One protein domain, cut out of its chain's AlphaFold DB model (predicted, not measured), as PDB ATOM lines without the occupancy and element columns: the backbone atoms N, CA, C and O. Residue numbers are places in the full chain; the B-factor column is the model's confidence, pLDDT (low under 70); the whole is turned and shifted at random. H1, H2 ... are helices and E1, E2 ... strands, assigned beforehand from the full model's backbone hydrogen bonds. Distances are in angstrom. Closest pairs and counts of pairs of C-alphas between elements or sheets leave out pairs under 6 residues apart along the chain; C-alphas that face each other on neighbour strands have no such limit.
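What this domain is: This is residues 79 to 104 and 131 to 154 of the 169 residues of an uncharacterized protein of Aspergillus arachidicola (UniProt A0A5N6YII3). There is little regular structure here: a small loose body in which the short helix H1 sits near the hairpin of E1 and E2, while residues 98 to 104 and 147 to 154 stick out from it as two free arms. The first residues, 79 to 80, pair antiparallel with residues 142 to 143 of E2. The printed part has 50 residues, with H1, E1 and E2 in that order and 17 residues in them, mixed in class. It is loose, with a radius of gyration of the C-alphas of 13.8 A, and elongated, spanning 44 by 27 by 16 A.

Where its parts are: H1, residues 83 to 90, begins at C-alpha (37.128, 53.514, -52.633). E1 is residues 131 to 134. E2, residues 141 to 145, is 13.9 A long and ends at C-alpha (27.845, 39.125, -52.216).

How they stand to each other: E1 and E2 form an antiparallel hairpin at 157 degrees, with N 131 and O 144 2.9 A apart, within hydrogen-bond range. The closest C-alphas of H1 and E2, Cys 86 and Met 141, are 6.4 A apart. H1 and E1 are near each other, with 7 pairs of C-alphas within 10 A. In H1 every O i to N i+4 pair is within hydrogen-bond range.

The domain as a whole: Residues 105 to 130 are not printed, and C-alphas 104 and 131 are 29.5 A apart across the cut. Confidence is under 70 at residues 89 to 104, 147 to 151 and 154.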
ATOM      1  N   TRP A  79      36.304  40.242 -50.331       84.62
ATOM      2  CA  TRP A  79      37.325  41.052 -51.013       84.62
ATOM      3  C   TRP A  79      37.308  42.514 -50.555       84.62
ATOM      4  O   TRP A  79      36.295  42.992 -50.037       84.62
ATOM      5  N   PRO A  80      38.419  43.259 -50.716       86.12
ATOM      6  CA  PRO A  80      38.463  44.671 -50.351       86.12
ATOM      7  C   PRO A  80      37.373  45.485 -51.060       86.12
ATOM      8  O   PRO A  80      37.140  45.333 -52.262       86.12
ATOM      9  N   ALA A  81      36.708  46.365 -50.312       83.00
ATOM     10  CA  ALA A  81      35.746  47.295 -50.884       83.00
ATOM     11  C   ALA A  81      36.457  48.337 -51.764       83.00
ATOM     12  O   ALA A  81      37.604  48.720 -51.514       83.00
ATOM     13  N   THR A  82      35.773  48.810 -52.806       82.25
ATOM     14  CA  THR A  82      36.288  49.906 -53.637       82.25
ATOM     15  C   THR A  82      36.245  51.231 -52.868       82.25
ATOM     16  O   THR A  82      35.564  51.365 -51.850       82.25
ATOM     17  N   LEU A  83      36.974  52.241 -53.351       81.38
ATOM     18  CA  LEU A  83      37.128  53.514 -52.633       81.38
ATOM     19  C   LEU A  83      35.799  54.243 -52.373       81.38
ATOM     20  O   LEU A  83      35.644  54.857 -51.319       81.38
ATOM     21  N   ALA A  84      34.837  54.167 -53.297       81.38
ATOM     22  CA  ALA A  84      33.561  54.870 -53.163       81.38
ATOM     23  C   ALA A  84      32.701  54.341 -51.989       81.38
ATOM     24  O   ALA A  84      32.343  55.145 -51.125       81.38
ATOM     25  N   PRO A  85      32.421  53.025 -51.863       74.81
ATOM     26  CA  PRO A  85      31.793  52.462 -50.666       74.81
ATOM     27  C   PRO A  85      32.526  52.793 -49.366       74.81
ATOM     28  O   PRO A  85      31.872  53.129 -48.381       74.81
ATOM     29  N   CYS A  86      33.866  52.763 -49.363       78.25
ATOM     30  CA  CYS A  86      34.653  53.132 -48.185       78.25
ATOM     31  C   CYS A  86      34.347  54.567 -47.736       78.25
ATOM     32  O   CYS A  86      34.062  54.800 -46.566       78.25
ATOM     33  N   GLN A  87      34.334  55.530 -48.658       77.19
ATOM     34  CA  GLN A  87      34.031  56.930 -48.334       77.19
ATOM     35  C   GLN A  87      32.591  57.124 -47.843       77.19
ATOM     36  O   GLN A  87      32.358  57.891 -46.911       77.19
ATOM     37  N   ILE A  88      31.635  56.407 -48.440       72.75
ATOM     38  CA  ILE A  88      30.217  56.482 -48.071       72.75
ATOM     39  C   ILE A  88      29.974  55.928 -46.659       72.75
ATOM     40  O   ILE A  88      29.223  56.515 -45.881       72.75
ATOM     41  N   LEU A  89      30.591  54.793 -46.322       69.31
ATOM     42  CA  LEU A  89      30.290  54.048 -45.096       69.31
ATOM     43  C   LEU A  89      31.115  54.499 -43.880       69.31
ATOM     44  O   LEU A  89      30.679  54.292 -42.750       69.31
ATOM     45  N   VAL A  90      32.277  55.135 -44.079       64.19
ATOM     46  CA  VAL A  90      33.139  55.639 -42.986       64.19
ATOM     47  C   VAL A  90      32.457  56.736 -42.158       64.19
ATOM     48  O   VAL A  90      32.755  56.889 -40.977       64.19
ATOM     49  N   SER A  91      31.511  57.480 -42.733       59.75
ATOM     50  CA  SER A  91      30.921  58.649 -42.073       59.75
ATOM     51  C   SER A  91      29.860  58.333 -41.008       59.75
ATOM     52  O   SER A  91      29.411  59.275 -40.359       59.75
ATOM     53  N   GLY A  92      29.436  57.075 -40.820       55.38
ATOM     54  CA  GLY A  92      28.532  56.621 -39.739       55.38
ATOM     55  C   GLY A  92      27.086  57.167 -39.738       55.38
ATOM     56  O   GLY A  92      26.168  56.455 -39.344       55.38
ATOM     57  N   GLU A  93      26.854  58.383 -40.235       54.19
ATOM     58  CA  GLU A  93      25.598  59.138 -40.159       54.19
ATOM     59  C   GLU A  93      25.259  59.817 -41.498       54.19
ATOM     60  O   GLU A  93      25.061  61.029 -41.573       54.19
ATOM     61  N   MET A  94      25.206  59.071 -42.603       54.16
ATOM     62  CA  MET A  94      24.889  59.670 -43.909       54.16
ATOM     63  C   MET A  94      23.513  59.243 -44.435       54.16
ATOM     64  O   MET A  94      23.414  58.361 -45.290       54.16
ATOM     65  N   PRO A  95      22.421  59.893 -43.977       51.09
ATOM     66  CA  PRO A  95      21.076  59.648 -44.494       51.09
ATOM     67  C   PRO A  95      20.907  60.080 -45.959       51.09
ATOM     68  O   PRO A  95      19.954  59.646 -46.599       51.09
ATOM     69  N   TRP A  96      21.815  60.890 -46.516       52.41
ATOM     70  CA  TRP A  96      21.734  61.355 -47.908       52.41
ATOM     71  C   TRP A  96      22.011  60.255 -48.941       52.41
ATOM     72  O   TRP A  96      21.521  60.343 -50.061       52.41
ATOM     73  N   CYS A  97      22.720  59.186 -48.564       61.25
ATOM     74  CA  CYS A  97      22.891  58.009 -49.420       61.25
ATOM     75  C   CYS A  97      21.662  57.089 -49.411       61.25
ATOM     76  O   CYS A  97      21.574  56.167 -50.223       61.25
ATOM     77  N   LYS A  98      20.706  57.301 -48.493       65.12
ATOM     78  CA  LYS A  98      19.478  56.509 -48.425       65.12
ATOM     79  C   LYS A  98      18.470  57.058 -49.427       65.12
ATOM     80  O   LYS A  98      17.709  57.978 -49.136       65.12
ATOM     81  N   MET A  99      18.445  56.462 -50.610       66.44
ATOM     82  CA  MET A  99      17.464  56.806 -51.633       66.44
ATOM     83  C   MET A  99      16.102  56.197 -51.291       66.44
ATOM     84  O   MET A  99      15.986  55.003 -51.012       66.44
ATOM     85  N   ARG A 100      15.052  57.022 -51.333       66.69
ATOM     86  CA  ARG A 100      13.657  56.575 -51.274       66.69
ATOM     87  C   ARG A 100      12.981  56.963 -52.578       66.69
ATOM     88  O   ARG A 100      12.777  58.145 -52.835       66.69
ATOM     89  N   VAL A 101      12.614  55.968 -53.375       65.94
ATOM     90  CA  VAL A 101      11.848  56.168 -54.607       65.94
ATOM     91  C   VAL A 101      10.385  55.855 -54.318       65.94
ATOM     92  O   VAL A 101      10.072  54.825 -53.722       65.94
ATOM     93  N   ILE A 102       9.487  56.761 -54.704       68.88
ATOM     94  CA  ILE A 102       8.039  56.575 -54.592       68.88
ATOM     95  C   ILE A 102       7.497  56.433 -56.009       68.88
ATOM     96  O   ILE A 102       7.551  57.377 -56.792       68.88
ATOM     97  N   LEU A 103       6.982  55.249 -56.331       67.81
ATOM     98  CA  LEU A 103       6.358  54.981 -57.622       67.81
ATOM     99  C   LEU A 103       4.853  55.234 -57.518       67.81
ATOM    100  O   LEU A 103       4.181  54.696 -56.637       67.81
ATOM    101  N   SER A 104       4.326  56.062 -58.420       62.41
ATOM    102  CA  SER A 104       2.883  56.280 -58.530       62.41
ATOM    103  C   SER A 104       2.214  55.008 -59.049       62.41
ATOM    104  O   SER A 104       2.607  54.466 -60.083       62.41
ATOM    105  N   VAL A 131      27.006  43.068 -49.128       81.25
ATOM    106  CA  VAL A 131      27.141  43.523 -47.743       81.25
ATOM    107  C   VAL A 131      28.569  43.971 -47.485       81.25
ATOM    108  O   VAL A 131      29.513  43.426 -48.058       81.25
ATOM    109  N   PHE A 132      28.719  44.952 -46.600       82.44
ATOM    110  CA  PHE A 132      30.008  45.527 -46.238       82.44
ATOM    111  C   PHE A 132      30.340  45.225 -44.783       82.44
ATOM    112  O   PHE A 132      29.467  45.255 -43.913       82.44
ATOM    113  N   ARG A 133      31.619  44.962 -44.524       81.56
ATOM    114  CA  ARG A 133      32.171  44.737 -43.191       81.56
ATOM    115  C   ARG A 133      33.421  45.589 -43.025       81.56
ATOM    116  O   ARG A 133      34.244  45.650 -43.930       81.56
ATOM    117  N   SER A 134      33.568  46.216 -41.865       80.44
ATOM    118  CA  SER A 134      34.823  46.849 -41.463       80.44
ATOM    119  C   SER A 134      35.585  45.908 -40.535       80.44
ATOM    120  O   SER A 134      34.993  45.365 -39.598       80.44
ATOM    121  N   ASP A 135      36.875  45.693 -40.793       79.50
ATOM    122  CA  ASP A 135      37.761  45.032 -39.838       79.50
ATOM    123  C   ASP A 135      38.052  45.997 -38.675       79.50
ATOM    124  O   ASP A 135      38.661  47.047 -38.888       79.50
ATOM    125  N   PRO A 136      37.669  45.659 -37.430       75.69
ATOM    126  CA  PRO A 136      37.857  46.542 -36.284       75.69
ATOM    127  C   PRO A 136      39.328  46.819 -35.948       75.69
ATOM    128  O   PRO A 136      39.603  47.769 -35.219       75.69
ATOM    129  N   ARG A 137      40.276  45.998 -36.426       80.38
ATOM    130  CA  ARG A 137      41.708  46.178 -36.131       80.38
ATOM    131  C   ARG A 137      42.401  47.095 -37.128       80.38
ATOM    132  O   ARG A 137      43.158  47.967 -36.714       80.38
ATOM    133  N   SER A 138      42.176  46.882 -38.421       83.69
ATOM    134  CA  SER A 138      42.816  47.669 -39.481       83.69
ATOM    135  C   SER A 138      41.982  48.862 -39.949       83.69
ATOM    136  O   SER A 138      42.515  49.756 -40.599       83.69
ATOM    137  N   GLY A 139      40.677  48.876 -39.658       79.88
ATOM    138  CA  GLY A 139      39.724  49.811 -40.258       79.88
ATOM    139  C   GLY A 139      39.464  49.544 -41.745       79.88
ATOM    140  O   GLY A 139      38.747  50.312 -42.386       79.88
ATOM    141  N   GLN A 140      40.040  48.474 -42.308       82.50
ATOM    142  CA  GLN A 140      39.862  48.111 -43.707       82.50
ATOM    143  C   GLN A 140      38.427  47.645 -43.944       82.50
ATOM    144  O   GLN A 140      37.900  46.803 -43.216       82.50
ATOM    145  N   MET A 141      37.811  48.161 -45.006       81.19
ATOM    146  CA  MET A 141      36.505  47.693 -45.444       81.19
ATOM    147  C   MET A 141      36.621  46.605 -46.495       81.19
ATOM    148  O   MET A 141      37.436  46.658 -47.425       81.19
ATOM    149  N   TYR A 142      35.718  45.656 -46.352       81.88
ATOM    150  CA  TYR A 142      35.548  44.522 -47.219       81.88
ATOM    151  C   TYR A 142      34.094  44.410 -47.646       81.88
ATOM    152  O   TYR A 142      33.183  44.908 -46.978       81.88
ATOM    153  N   GLN A 143      33.886  43.734 -48.763       84.12
ATOM    154  CA  GLN A 143      32.577  43.458 -49.312       84.12
ATOM    155  C   GLN A 143      32.478  41.994 -49.730       84.12
ATOM    156  O   GLN A 143      33.476  41.352 -50.063       84.12
ATOM    157  N   ARG A 144      31.253  41.480 -49.691       82.94
ATOM    158  CA  ARG A 144      30.903  40.149 -50.185       82.94
ATOM    159  C   ARG A 144      29.476  40.163 -50.709       82.94
ATOM    160  O   ARG A 144      28.643  40.930 -50.216       82.94
ATOM    161  N   VAL A 145      29.192  39.304 -51.673       79.94
ATOM    162  CA  VAL A 145      27.845  39.125 -52.216       79.94
ATOM    163  C   VAL A 145      27.173  37.984 -51.459       79.94
ATOM    164  O   VAL A 145      27.710  36.884 -51.390       79.94
ATOM    165  N   VAL A 146      26.005  38.236 -50.868       77.56
ATOM    166  CA  VAL A 146      25.213  37.173 -50.230       77.56
ATOM    167  C   VAL A 146      24.227  36.573 -51.224       77.56
ATOM    168  O   VAL A 146      23.791  37.233 -52.169       77.56
ATOM    169  N   TYR A 147      23.846  35.315 -51.034       69.31
ATOM    170  CA  TYR A 147      22.797  34.711 -51.862       69.31
ATOM    171  C   TYR A 147      21.411  35.234 -51.474       69.31
ATOM    172  O   TYR A 147      20.563  35.452 -52.337       69.31
ATOM    173  N   LEU A 148      21.203  35.515 -50.187       66.75
ATOM    174  CA  LEU A 148      19.908  35.915 -49.658       66.75
ATOM    175  C   LEU A 148      19.467  37.303 -50.158       66.75
ATOM    176  O   LEU A 148      20.080  38.327 -49.850       66.75
ATOM    177  N   THR A 149      18.325  37.347 -50.839       69.25
ATOM    178  CA  THR A 149      17.619  38.598 -51.138       69.25
ATOM    179  C   THR A 149      16.857  39.079 -49.903       69.25
ATOM    180  O   THR A 149      16.059  38.338 -49.322       69.25
ATOM    181  N   ARG A 150      17.045  40.344 -49.502       67.31
ATOM    182  CA  ARG A 150      16.227  40.942 -48.434       67.31
ATOM    183  C   ARG A 150      14.769  41.042 -48.879       67.31
ATOM    184  O   ARG A 150      14.489  41.537 -49.968       67.31
ATOM    185  N   LYS A 151      13.842  40.605 -48.025       69.94
ATOM    186  CA  LYS A 151      12.401  40.774 -48.262       69.94
ATOM    187  C   LYS A 151      12.023  42.256 -48.228       69.94
ATOM    188  O   LYS A 151      12.653  43.035 -47.514       69.94
ATOM    189  N   ILE A 152      10.993  42.628 -48.987       71.94
ATOM    190  CA  ILE A 152      10.431  43.975 -48.902       71.94
ATOM    191  C   ILE A 152       9.697  44.085 -47.568       71.94
ATOM    192  O   ILE A 152       8.805  43.291 -47.266       71.94
ATOM    193  N   GLU A 153      10.080  45.075 -46.769       71.00
ATOM    194  CA  GLU A 153       9.320  45.461 -45.587       71.00
ATOM    195  C   GLU A 153       8.160  46.354 -46.019       71.00
ATOM    196  O   GLU A 153       8.346  47.466 -46.519       71.00
ATOM    197  N   TRP A 154       6.946  45.848 -45.839       68.12
ATOM    198  CA  TRP A 154       5.726  46.592 -46.108       68.12
ATOM    199  C   TRP A 154       5.332  47.344 -44.841       68.12
ATOM    200  O   TRP A 154       5.008  46.715 -43.837       68.12
TER     201      TRP A 154